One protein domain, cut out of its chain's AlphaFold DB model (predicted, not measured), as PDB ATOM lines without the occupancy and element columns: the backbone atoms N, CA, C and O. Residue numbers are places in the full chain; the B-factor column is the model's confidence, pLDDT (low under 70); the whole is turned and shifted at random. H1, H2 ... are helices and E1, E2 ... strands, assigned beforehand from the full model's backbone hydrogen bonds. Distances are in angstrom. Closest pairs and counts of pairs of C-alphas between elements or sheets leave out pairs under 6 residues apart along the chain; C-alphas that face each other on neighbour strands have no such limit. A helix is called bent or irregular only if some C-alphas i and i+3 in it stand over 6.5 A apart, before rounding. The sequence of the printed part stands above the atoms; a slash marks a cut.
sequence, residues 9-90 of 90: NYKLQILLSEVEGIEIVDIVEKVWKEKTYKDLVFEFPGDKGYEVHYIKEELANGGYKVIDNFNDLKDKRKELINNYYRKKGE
ATOM      1  N   ASN A   9      11.274  -8.700 -57.146       79.12
ATOM      2  CA  ASN A   9      10.996  -9.371 -55.874       79.12
ATOM      3  C   ASN A   9      10.484  -8.390 -54.802       79.12
ATOM      4  O   ASN A   9       9.454  -8.630 -54.189       79.12
ATOM      5  N   TYR A  10      11.129  -7.233 -54.614       82.75
ATOM      6  CA  TYR A  10      10.649  -6.244 -53.638       82.75
ATOM      7  C   TYR A  10       9.245  -5.728 -53.984       82.75
ATOM      8  O   TYR A  10       8.417  -5.556 -53.095       82.75
ATOM      9  N   LYS A  11       8.957  -5.525 -55.275       84.31
ATOM     10  CA  LYS A  11       7.623  -5.118 -55.729       84.31
ATOM     11  C   LYS A  11       6.574  -6.200 -55.458       84.31
ATOM     12  O   LYS A  11       5.512  -5.866 -54.948       84.31
ATOM     13  N   LEU A  12       6.895  -7.470 -55.716       87.12
ATOM     14  CA  LEU A  12       6.028  -8.599 -55.377       87.12
ATOM     15  C   LEU A  12       5.689  -8.610 -53.885       87.12
ATOM     16  O   LEU A  12       4.527  -8.712 -53.527       87.12
ATOM     17  N   GLN A  13       6.688  -8.447 -53.016       88.94
ATOM     18  CA  GLN A  13       6.487  -8.465 -51.562       88.94
ATOM     19  C   GLN A  13       5.542  -7.355 -51.075       88.94
ATOM     20  O   GLN A  13       4.788  -7.553 -50.127       88.94
ATOM     21  N   ILE A  14       5.594  -6.179 -51.702       89.19
ATOM     22  CA  ILE A  14       4.682  -5.071 -51.389       89.19
ATOM     23  C   ILE A  14       3.267  -5.413 -51.838       89.19
ATOM     24  O   ILE A  14       2.340  -5.255 -51.058       89.19
ATOM     25  N   LEU A  15       3.112  -5.919 -53.062       88.62
ATOM     26  CA  LEU A  15       1.806  -6.298 -53.600       88.62
ATOM     27  C   LEU A  15       1.158  -7.423 -52.800       88.62
ATOM     28  O   LEU A  15      -0.010  -7.344 -52.459       88.62
ATOM     29  N   LEU A  16       1.936  -8.429 -52.412       89.50
ATOM     30  CA  LEU A  16       1.450  -9.493 -51.542       89.50
ATOM     31  C   LEU A  16       0.978  -8.958 -50.186       89.50
ATOM     32  O   LEU A  16       0.083  -9.545 -49.602       89.50
ATOM     33  N   SER A  17       1.501  -7.822 -49.708       87.88
ATOM     34  CA  SER A  17       1.009  -7.207 -48.468       87.88
ATOM     35  C   SER A  17      -0.433  -6.699 -48.592       87.88
ATOM     36  O   SER A  17      -1.056  -6.413 -47.576       87.88
ATOM     37  N   GLU A  18      -0.987  -6.581 -49.799       88.44
ATOM     38  CA  GLU A  18      -2.401  -6.258 -50.021       88.44
ATOM     39  C   GLU A  18      -3.320  -7.407 -49.588       88.44
ATOM     40  O   GLU A  18      -4.364  -7.148 -48.994       88.44
ATOM     41  N   VAL A  19      -2.867  -8.652 -49.772       88.94
ATOM     42  CA  VAL A  19      -3.614  -9.874 -49.455       88.94
ATOM     43  C   VAL A  19      -4.009  -9.886 -47.981       88.94
ATOM     44  O   VAL A  19      -3.184  -9.736 -47.074       88.94
ATOM     45  N   GLU A  20      -5.303 -10.036 -47.728       88.19
ATOM     46  CA  GLU A  20      -5.833 -10.075 -46.370       88.19
ATOM     47  C   GLU A  20      -5.420 -11.367 -45.655       88.19
ATOM     48  O   GLU A  20      -5.470 -12.455 -46.230       88.19
ATOM     49  N   GLY A  21      -5.000 -11.244 -44.392       87.25
ATOM     50  CA  GLY A  21      -4.538 -12.377 -43.588       87.25
ATOM     51  C   GLY A  21      -3.145 -12.892 -43.955       87.25
ATOM     52  O   GLY A  21      -2.735 -13.922 -43.433       87.25
ATOM     53  N   ILE A  22      -2.411 -12.204 -44.836       91.44
ATOM     54  CA  ILE A  22      -1.039 -12.589 -45.158       91.44
ATOM     55  C   ILE A  22      -0.104 -12.380 -43.962       91.44
ATOM     56  O   ILE A  22      -0.124 -11.337 -43.305       91.44
ATOM     57  N   GLU A  23       0.775 -13.349 -43.726       91.31
ATOM     58  CA  GLU A  23       1.792 -13.293 -42.681       91.31
ATOM     59  C   GLU A  23       3.179 -13.607 -43.245       91.31
ATOM     60  O   GLU A  23       3.326 -14.300 -44.249       91.31
ATOM     61  N   ILE A  24       4.224 -13.087 -42.596       92.06
ATOM     62  CA  ILE A  24       5.603 -13.515 -42.854       92.06
ATOM     63  C   ILE A  24       5.923 -14.614 -41.848       92.06
ATOM     64  O   ILE A  24       5.954 -14.354 -40.645       92.06
ATOM     65  N   VAL A  25       6.187 -15.816 -42.349       92.44
ATOM     66  CA  VAL A  25       6.516 -16.988 -41.523       92.44
ATOM     67  C   VAL A  25       8.012 -17.223 -41.420       92.44
ATOM     68  O   VAL A  25       8.472 -17.814 -40.446       92.44
ATOM     69  N   ASP A  26       8.789 -16.728 -42.384       91.06
ATOM     70  CA  ASP A  26      10.241 -16.779 -42.296       91.06
ATOM     71  C   ASP A  26      10.936 -15.661 -43.075       91.06
ATOM     72  O   ASP A  26      10.388 -15.072 -44.011       91.06
ATOM     73  N   ILE A  27      12.177 -15.374 -42.686       90.19
ATOM     74  CA  ILE A  27      13.070 -14.459 -43.394       90.19
ATOM     75  C   ILE A  27      14.382 -15.192 -43.651       90.19
ATOM     76  O   ILE A  27      15.219 -15.328 -42.760       90.19
ATOM     77  N   VAL A  28      14.568 -15.630 -44.894       87.88
ATOM     78  CA  VAL A  28      15.715 -16.436 -45.317       87.88
ATOM     79  C   VAL A  28      16.819 -15.533 -45.849       87.88
ATOM     80  O   VAL A  28      16.586 -14.665 -46.692       87.88
ATOM     81  N   GLU A  29      18.050 -15.758 -45.405       86.56
ATOM     82  CA  GLU A  29      19.222 -15.077 -45.947       86.56
ATOM     83  C   GLU A  29      19.775 -15.849 -47.148       86.56
ATOM     84  O   GLU A  29      20.126 -17.023 -47.057       86.56
ATOM     85  N   LYS A  30      19.847 -15.185 -48.302       82.62
ATOM     86  CA  LYS A  30      20.389 -15.738 -49.547       82.62
ATOM     87  C   LYS A  30      21.620 -14.950 -49.964       82.62
ATOM     88  O   LYS A  30      21.578 -13.723 -50.033       82.62
ATOM     89  N   VAL A  31      22.700 -15.648 -50.297       84.00
ATOM     90  CA  VAL A  31      23.927 -15.031 -50.815       84.00
ATOM     91  C   VAL A  31      23.917 -15.100 -52.337       84.00
ATOM     92  O   VAL A  31      23.821 -16.178 -52.918       84.00
ATOM     93  N   TRP A  32      24.032 -13.951 -52.999       79.25
ATOM     94  CA  TRP A  32      24.178 -13.870 -54.450       79.25
ATOM     95  C   TRP A  32      25.277 -12.880 -54.817       79.25
ATOM     96  O   TRP A  32      25.212 -11.715 -54.429       79.25
ATOM     97  N   LYS A  33      26.284 -13.345 -55.571       77.94
ATOM     98  CA  LYS A  33      27.452 -12.550 -55.999       77.94
ATOM     99  C   LYS A  33      28.025 -11.694 -54.860       77.94
ATOM    100  O   LYS A  33      28.081 -10.471 -54.969       77.94
ATOM    101  N   GLU A  34      28.364 -12.352 -53.750       85.88
ATOM    102  CA  GLU A  34      28.999 -11.740 -52.565       85.88
ATOM    103  C   GLU A  34      28.108 -10.771 -51.765       85.88
ATOM    104  O   GLU A  34      28.571 -10.120 -50.831       85.88
ATOM    105  N   LYS A  35      26.812 -10.686 -52.083       78.62
ATOM    106  CA  LYS A  35      25.837  -9.905 -51.318       78.62
ATOM    107  C   LYS A  35      24.815 -10.815 -50.659       78.62
ATOM    108  O   LYS A  35      24.225 -11.671 -51.314       78.62
ATOM    109  N   THR A  36      24.576 -10.584 -49.374       79.00
ATOM    110  CA  THR A  36      23.488 -11.222 -48.632       79.00
ATOM    111  C   THR A  36      22.208 -10.414 -48.810       79.00
ATOM    112  O   THR A  36      22.183  -9.201 -48.589       79.00
ATOM    113  N   TYR A  37      21.138 -11.091 -49.205       80.44
ATOM    114  CA  TYR A  37      19.800 -10.536 -49.350       80.44
ATOM    115  C   TYR A  37      18.838 -11.303 -48.455       80.44
ATOM    116  O   TYR A  37      18.945 -12.519 -48.319       80.44
ATOM    117  N   LYS A  38      17.877 -10.590 -47.874       81.81
ATOM    118  CA  LYS A  38      16.787 -11.191 -47.110       81.81
ATOM    119  C   LYS A  38      15.608 -11.446 -48.036       81.81
ATOM    120  O   LYS A  38      15.120 -10.512 -48.676       81.81
ATOM    121  N   ASP A  39      15.175 -12.694 -48.101       84.38
ATOM    122  CA  ASP A  39      13.988 -13.124 -48.823       84.38
ATOM    123  C   ASP A  39      12.879 -13.432 -47.819       84.38
ATOM    124  O   ASP A  39      13.128 -14.052 -46.786       84.38
ATOM    125  N   LEU A  40      11.672 -12.945 -48.090       88.44
ATOM    126  CA  LEU A  40      10.534 -13.104 -47.189       88.44
ATOM    127  C   LEU A  40       9.722 -14.319 -47.624       88.44
ATOM    128  O   LEU A  40       9.331 -14.412 -48.789       88.44
ATOM    129  N   VAL A  41       9.450 -15.219 -46.686       89.12
ATOM    130  CA  VAL A  41       8.531 -16.340 -46.881       89.12
ATOM    131  C   VAL A  41       7.184 -15.926 -46.317       89.12
ATOM    132  O   VAL A  41       7.069 -15.630 -45.127       89.12
ATOM    133  N   PHE A  42       6.182 -15.876 -47.190       89.19
ATOM    134  CA  PHE A  42       4.818 -15.531 -46.814       89.19
ATOM    135  C   PHE A  42       3.961 -16.779 -46.678       89.19
ATOM    136  O   PHE A  42       4.059 -17.692 -47.498       89.19
ATOM    137  N   GLU A  43       3.080 -16.751 -45.693       89.81
ATOM    138  CA  GLU A  43       1.929 -17.632 -45.585       89.81
ATOM    139  C   GLU A  43       0.666 -16.810 -45.827       89.81
ATOM    140  O   GLU A  43       0.610 -15.618 -45.520       89.81
ATOM    141  N   PHE A  44      -0.330 -17.435 -46.437       89.44
ATOM    142  CA  PHE A  44      -1.608 -16.813 -46.735       89.44
ATOM    143  C   PHE A  44      -2.737 -17.808 -46.455       89.44
ATOM    144  O   PHE A  44      -2.521 -19.020 -46.561       89.44
ATOM    145  N   PRO A  45      -3.946 -17.316 -46.134       88.31
ATOM    146  CA  PRO A  45      -5.112 -18.171 -45.963       88.31
ATOM    147  C   PRO A  45      -5.394 -18.977 -47.238       88.31
ATOM    148  O   PRO A  45      -5.217 -18.479 -48.352       88.31
ATOM    149  N   GLY A  46      -5.837 -20.229 -47.093       80.56
ATOM    150  CA  GLY A  46      -6.026 -21.144 -48.227       80.56
ATOM    151  C   GLY A  46      -7.001 -20.636 -49.301       80.56
ATOM    152  O   GLY A  46      -6.848 -20.969 -50.475       80.56
ATOM    153  N   ASP A  47      -7.957 -19.782 -48.932       86.81
ATOM    154  CA  ASP A  47      -8.905 -19.132 -49.846       86.81
ATOM    155  C   ASP A  47      -8.278 -18.014 -50.700       86.81
ATOM    156  O   ASP A  47      -8.828 -17.645 -51.737       86.81
ATOM    157  N   LYS A  48      -7.093 -17.514 -50.331       87.31
ATOM    158  CA  LYS A  48      -6.401 -16.413 -51.027       87.31
ATOM    159  C   LYS A  48      -5.467 -16.873 -52.147       87.31
ATOM    160  O   LYS A  48      -4.795 -16.052 -52.771       87.31
ATOM    161  N   GLY A  49      -5.429 -18.173 -52.452       86.50
ATOM    162  CA  GLY A  49      -4.547 -18.728 -53.485       86.50
ATOM    163  C   GLY A  49      -4.727 -18.080 -54.866       86.50
ATOM    164  O   GLY A  49      -3.735 -17.810 -55.545       86.50
ATOM    165  N   TYR A  50      -5.970 -17.774 -55.257       87.69
ATOM    166  CA  TYR A  50      -6.269 -17.094 -56.524       87.69
ATOM    167  C   TYR A  50      -5.733 -15.656 -56.553       87.69
ATOM    168  O   TYR A  50      -5.091 -15.261 -57.520       87.69
ATOM    169  N   GLU A  51      -5.931 -14.891 -55.477       87.06
ATOM    170  CA  GLU A  51      -5.464 -13.502 -55.363       87.06
ATOM    171  C   GLU A  51      -3.931 -13.418 -55.422       87.06
ATOM    172  O   GLU A  51      -3.364 -12.634 -56.185       87.06
ATOM    173  N   VAL A  52      -3.244 -14.311 -54.703       87.50
ATOM    174  CA  VAL A  52      -1.779 -14.434 -54.750       87.50
ATOM    175  C   VAL A  52      -1.289 -14.804 -56.151       87.50
ATOM    176  O   VAL A  52      -0.251 -14.299 -56.592       87.50
ATOM    177  N   HIS A  53      -1.990 -15.703 -56.847       88.06
ATOM    178  CA  HIS A  53      -1.643 -16.086 -58.215       88.06
ATOM    179  C   HIS A  53      -1.802 -14.908 -59.178       88.06
ATOM    180  O   HIS A  53      -0.847 -14.564 -59.872       88.06
ATOM    181  N   TYR A  54      -2.947 -14.228 -59.121       88.00
ATOM    182  CA  TYR A  54      -3.251 -13.058 -59.936       88.00
ATOM    183  C   TYR A  54      -2.196 -11.954 -59.775       88.00
ATOM    184  O   TYR A  54      -1.649 -11.466 -60.762       88.00
ATOM    185  N   ILE A  55      -1.804 -11.627 -58.537       87.62
ATOM    186  CA  ILE A  55      -0.744 -10.643 -58.259       87.62
ATOM    187  C   ILE A  55       0.587 -11.031 -58.927       87.62
ATOM    188  O   ILE A  55       1.298 -10.175 -59.466       87.62
ATOM    189  N   LYS A  56       0.953 -12.319 -58.882       85.62
ATOM    190  CA  LYS A  56       2.195 -12.821 -59.492       85.62
ATOM    191  C   LYS A  56       2.148 -12.731 -61.014       85.62
ATOM    192  O   LYS A  56       3.136 -12.295 -61.607       85.62
ATOM    193  N   GLU A  57       1.033 -13.123 -61.624       86.81
ATOM    194  CA  GLU A  57       0.838 -13.045 -63.073       86.81
ATOM    195  C   GLU A  57       0.872 -11.596 -63.565       86.81
ATOM    196  O   GLU A  57       1.641 -11.265 -64.467       86.81
ATOM    197  N   GLU A  58       0.139 -10.699 -62.907       82.94
ATOM    198  CA  GLU A  58       0.111  -9.276 -63.249       82.94
ATOM    199  C   GLU A  58       1.497  -8.632 -63.147       82.94
ATOM    200  O   GLU A  58       1.903  -7.838 -64.003       82.94
ATOM    201  N   LEU A  59       2.277  -8.987 -62.123       82.12
ATOM    202  CA  LEU A  59       3.647  -8.503 -62.000       82.12
ATOM    203  C   LEU A  59       4.557  -9.047 -63.113       82.12
ATOM    204  O   LEU A  59       5.382  -8.287 -63.629       82.12
ATOM    205  N   ALA A  60       4.412 -10.322 -63.485       82.12
ATOM    206  CA  ALA A  60       5.186 -10.955 -64.557       82.12
ATOM    207  C   ALA A  60       4.875 -10.341 -65.930       82.12
ATOM    208  O   ALA A  60       5.787 -10.110 -66.724       82.12
ATOM    209  N   ASN A  61       3.611  -9.984 -66.163       81.44
ATOM    210  CA  ASN A  61       3.142  -9.321 -67.380       81.44
ATOM    211  C   ASN A  61       3.463  -7.813 -67.417       81.44
ATOM    212  O   ASN A  61       3.176  -7.133 -68.400       81.44
ATOM    213  N   GLY A  62       4.070  -7.262 -66.357       71.50
ATOM    214  CA  GLY A  62       4.381  -5.834 -66.252       71.50
ATOM    215  C   GLY A  62       3.158  -4.942 -65.988       71.50
ATOM    216  O   GLY A  62       3.266  -3.720 -66.122       71.50
ATOM    217  N   GLY A  63       2.025  -5.538 -65.599       62.44
ATOM    218  CA  GLY A  63       0.699  -4.926 -65.466       62.44
ATOM    219  C   GLY A  63       0.546  -3.934 -64.313       62.44
ATOM    220  O   GLY A  63      -0.233  -2.989 -64.412       62.44
ATOM    221  N   TYR A  64       1.359  -4.027 -63.259       60.50
ATOM    222  CA  TYR A  64       1.275  -3.074 -62.145       60.50
ATOM    223  C   TYR A  64       1.914  -1.721 -62.492       60.50
ATOM    224  O   TYR A  64       3.044  -1.422 -62.088       60.50
ATOM    225  N   LYS A  65       1.210  -0.903 -63.280       52.34
ATOM    226  CA  LYS A  65       1.680   0.406 -63.751       52.34
ATOM    227  C   LYS A  65       1.395   1.551 -62.779       52.34
ATOM    228  O   LYS A  65       2.139   2.526 -62.811       52.34
ATOM    229  N   VAL A  66       0.423   1.423 -61.878       55.06
ATOM    230  CA  VAL A  66       0.145   2.403 -60.818       55.06
ATOM    231  C   VAL A  66      -0.449   1.644 -59.636       55.06
ATOM    232  O   VAL A  66      -1.479   1.002 -59.776       55.06
ATOM    233  N   ILE A  67       0.241   1.639 -58.500       64.44
ATOM    234  CA  ILE A  67      -0.353   1.221 -57.229       64.44
ATOM    235  C   ILE A  67      -0.602   2.540 -56.513       64.44
ATOM    236  O   ILE A  67       0.350   3.128 -55.997       64.44
ATOM    237  N   ASP A  68      -1.833   3.042 -56.538       69.19
ATOM    238  CA  ASP A  68      -2.171   4.304 -55.863       69.19
ATOM    239  C   ASP A  68      -1.835   4.235 -54.362       69.19
ATOM    240  O   ASP A  68      -1.323   5.194 -53.786       69.19
ATOM    241  N   ASN A  69      -1.947   3.039 -53.777       78.38
ATOM    242  CA  ASN A  69      -1.691   2.759 -52.362       78.38
ATOM    243  C   ASN A  69      -0.269   2.218 -52.099       78.38
ATOM    244  O   ASN A  69      -0.030   1.483 -51.140       78.38
ATOM    245  N   PHE A  70       0.709   2.507 -52.972       81.94
ATOM    246  CA  PHE A  70       2.050   1.901 -52.880       81.94
ATOM    247  C   PHE A  70       2.747   2.192 -51.547       81.94
ATOM    248  O   PHE A  70       3.475   1.346 -51.022       81.94
ATOM    249  N   ASN A  71       2.561   3.406 -51.025       83.94
ATOM    250  CA  ASN A  71       3.153   3.804 -49.754       83.94
ATOM    251  C   ASN A  71       2.499   3.054 -48.590       83.94
ATOM    252  O   ASN A  71       3.226   2.496 -47.773       83.94
ATOM    253  N   ASP A  72       1.172   2.926 -48.586       88.56
ATOM    254  CA  ASP A  72       0.439   2.182 -47.558       88.56
ATOM    255  C   ASP A  72       0.836   0.702 -47.545       88.56
ATOM    256  O   ASP A  72       1.147   0.143 -46.494       88.56
ATOM    257  N   LEU A  73       0.938   0.069 -48.719       89.12
ATOM    258  CA  LEU A  73       1.391  -1.322 -48.821       89.12
ATOM    259  C   LEU A  73       2.842  -1.497 -48.362       89.12
ATOM    260  O   LEU A  73       3.209  -2.526 -47.793       89.12
ATOM    261  N   LYS A  74       3.691  -0.492 -48.585       89.12
ATOM    262  CA  LYS A  74       5.070  -0.506 -48.094       89.12
ATOM    263  C   LYS A  74       5.119  -0.418 -46.567       89.12
ATOM    264  O   LYS A  74       5.948  -1.107 -45.964       89.12
ATOM    265  N   ASP A  75       4.267   0.396 -45.954       91.50
ATOM    266  CA  ASP A  75       4.164   0.488 -44.498       91.50
ATOM    267  C   ASP A  75       3.570  -0.793 -43.902       91.50
ATOM    268  O   ASP A  75       4.152  -1.344 -42.966       91.50
ATOM    269  N   LYS A  76       2.542  -1.373 -44.532       91.19
ATOM    270  CA  LYS A  76       1.998  -2.688 -44.161       91.19
ATOM    271  C   LYS A  76       3.058  -3.789 -44.238       91.19
ATOM    272  O   LYS A  76       3.249  -4.537 -43.284       91.19
ATOM    273  N   ARG A  77       3.860  -3.832 -45.311       91.56
ATOM    274  CA  ARG A  77       5.006  -4.757 -45.421       91.56
ATOM    275  C   ARG A  77       5.995  -4.584 -44.265       91.56
ATOM    276  O   ARG A  77       6.546  -5.561 -43.762       91.56
ATOM    277  N   LYS A  78       6.281  -3.341 -43.869       92.62
ATOM    278  CA  LYS A  78       7.189  -3.048 -42.751       92.62
ATOM    279  C   LYS A  78       6.598  -3.523 -41.423       92.62
ATOM    280  O   LYS A  78       7.335  -4.075 -40.610       92.62
ATOM    281  N   GLU A  79       5.298  -3.346 -41.226       93.69
ATOM    282  CA  GLU A  79       4.584  -3.854 -40.058       93.69
ATOM    283  C   GLU A  79       4.638  -5.384 -39.978       93.69
ATOM    284  O   GLU A  79       5.017  -5.913 -38.937       93.69
ATOM    285  N   LEU A  80       4.401  -6.093 -41.088       92.88
ATOM    286  CA  LEU A  80       4.530  -7.555 -41.151       92.88
ATOM    287  C   LEU A  80       5.935  -8.030 -40.746       92.88
ATOM    288  O   LEU A  80       6.076  -8.983 -39.982       92.88
ATOM    289  N   ILE A  81       6.984  -7.339 -41.205       92.38
ATOM    290  CA  ILE A  81       8.372  -7.656 -40.826       92.38
ATOM    291  C   ILE A  81       8.600  -7.420 -39.329       92.38
ATOM    292  O   ILE A  81       9.228  -8.241 -38.665       92.38
ATOM    293  N   ASN A  82       8.107  -6.303 -38.791       93.62
ATOM    294  CA  ASN A  82       8.226  -6.007 -37.366       93.62
ATOM    295  C   ASN A  82       7.483  -7.049 -36.519       93.62
ATOM    296  O   ASN A  82       8.012  -7.485 -35.499       93.62
ATOM    297  N   ASN A  83       6.297  -7.475 -36.958       93.12
ATOM    298  CA  ASN A  83       5.514  -8.516 -36.301       93.12
ATOM    299  C   ASN A  83       6.250  -9.862 -36.310       93.12
ATOM    300  O   ASN A  83       6.300 -10.513 -35.272       93.12
ATOM    301  N   TYR A  84       6.893 -10.242 -37.422       93.31
ATOM    302  CA  TYR A  84       7.749 -11.435 -37.477       93.31
ATOM    303  C   TYR A  84       8.878 -11.379 -36.437       93.31
ATOM    304  O   TYR A  84       9.051 -12.315 -35.658       93.31
ATOM    305  N   TYR A  85       9.632 -10.274 -36.377       92.50
ATOM    306  CA  TYR A  85      10.725 -10.150 -35.404       92.50
ATOM    307  C   TYR A  85      10.228 -10.092 -33.958       92.50
ATOM    308  O   TYR A  85      10.923 -10.591 -33.079       92.50
ATOM    309  N   ARG A  86       9.041  -9.520 -33.709       92.00
ATOM    310  CA  ARG A  86       8.405  -9.548 -32.388       92.00
ATOM    311  C   ARG A  86       8.095 -10.989 -31.977       92.00
ATOM    312  O   ARG A  86       8.605 -11.418 -30.957       92.00
ATOM    313  N   LYS A  87       7.390 -11.747 -32.827       89.06
ATOM    314  CA  LYS A  87       7.035 -13.156 -32.576       89.06
ATOM    315  C   LYS A  87       8.252 -14.073 -32.382       89.06
ATOM    316  O   LYS A  87       8.156 -15.049 -31.659       89.06
ATOM    317  N   LYS A  88       9.375 -13.800 -33.060       86.06
ATOM    318  CA  LYS A  88      10.609 -14.610 -32.975       86.06
ATOM    319  C   LYS A  88      11.509 -14.241 -31.787       86.06
ATOM    320  O   LYS A  88      12.407 -15.005 -31.447       86.06
ATOM    321  N   GLY A  89      11.354 -13.030 -31.252       75.12
ATOM    322  CA  GLY A  89      12.104 -12.545 -30.091       75.12
ATOM    323  C   GLY A  89      11.457 -12.881 -28.744       75.12
ATOM    324  O   GLY A  89      12.086 -12.628 -27.719       75.12
ATOM    325  N   GLU A  90      10.229 -13.406 -28.766       52.91
ATOM    326  CA  GLU A  90       9.520 -14.042 -27.643       52.91
ATOM    327  C   GLU A  90       9.854 -15.539 -27.575       52.91
ATOM    328  O   GLU A  90      10.029 -16.041 -26.441       52.91
TER     329      GLU A  90
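AT A GLANCE: This is residues 9 to 90 of the 90 residues of an uncharacterized protein of uncultured Clostridium sp (UniProt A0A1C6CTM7). A long, twisted hairpin of two strands, E1 and E2, stands beside three helices, with its tight turn at residues 33 and 34 reaching away from them. The short helix H1 sits in the middle, with the hairpin, H2 and the long helix H3 placed around it, and the second half of H3 runs past the early part of E1. The printed part has 82 residues, with three named helices and two named strands in the order H1, E1, E2, H2, H3; the sheet, E1 - E2, is antiparallel and the class is mixed, helices and strands. The whole is compact, with a radius of gyration of the C-alphas of 13.5 A and spans of 36 by 32 by 25 A.

HOW THE PARTS SIT: E1, residues 23 to 32, and E2, residues 35 to 43, form a hairpin, antiparallel at 156 degrees between their directions. N 28 and O 39 are 2.9 A apart and N 37 and O 30 are 2.8 A apart, both within hydrogen-bond range. E1 bends by 53 degrees at residue 26. The closest C-alphas of E1 and H3, residues 70 to 89, are those of Ile 24 and Tyr 84, 6.2 A apart. The closest C-alphas of E2 and H1, residues 9 to 16, are those of Leu 40 and Gln 13, 7.6 A apart. H1 and H3 touch, H3 with residues 70 to 77 alone, about perpendicular at 87 degrees; their closest C-alphas, Ile 14 and Leu 73, are 5.6 A apart. H1 and H2, residues 46 to 60, touch at a steep tilt of 42 degrees, opposite ways, with the closest C-alphas, Leu 16 and Val 52, 6.7 A apart. H2 and H3 are apart, as are E1 and H2. In H1 and H3 every O i to N i+4 pair is within hydrogen-bond range; in H2 it is 9 of 11.

IN THESE COORDINATES: H1 begins at C-alpha 9 (10.996, -9.371, -55.874). E1 measures 25.3 A from first to last C-alpha and E2 25.8 A; C-alpha 35, where E2 begins, is at (25.837, -9.905, -51.318). H2 measures 22.3 A and is irregular, with C-alphas 47 and 50 7.5 A apart. H3, the longest helix, measures 28.8 A and ends at C-alpha 89 (12.104, -12.545, -30.091).

THE WHOLE: The two C-alphas farthest apart, those of Asn 61 and Glu 90, are 40.5 A apart. The printed part has no cut, and no link is long. Mean pLDDT of the printed part is 84.5; residues 63 to 68 and residue 90 are under 70.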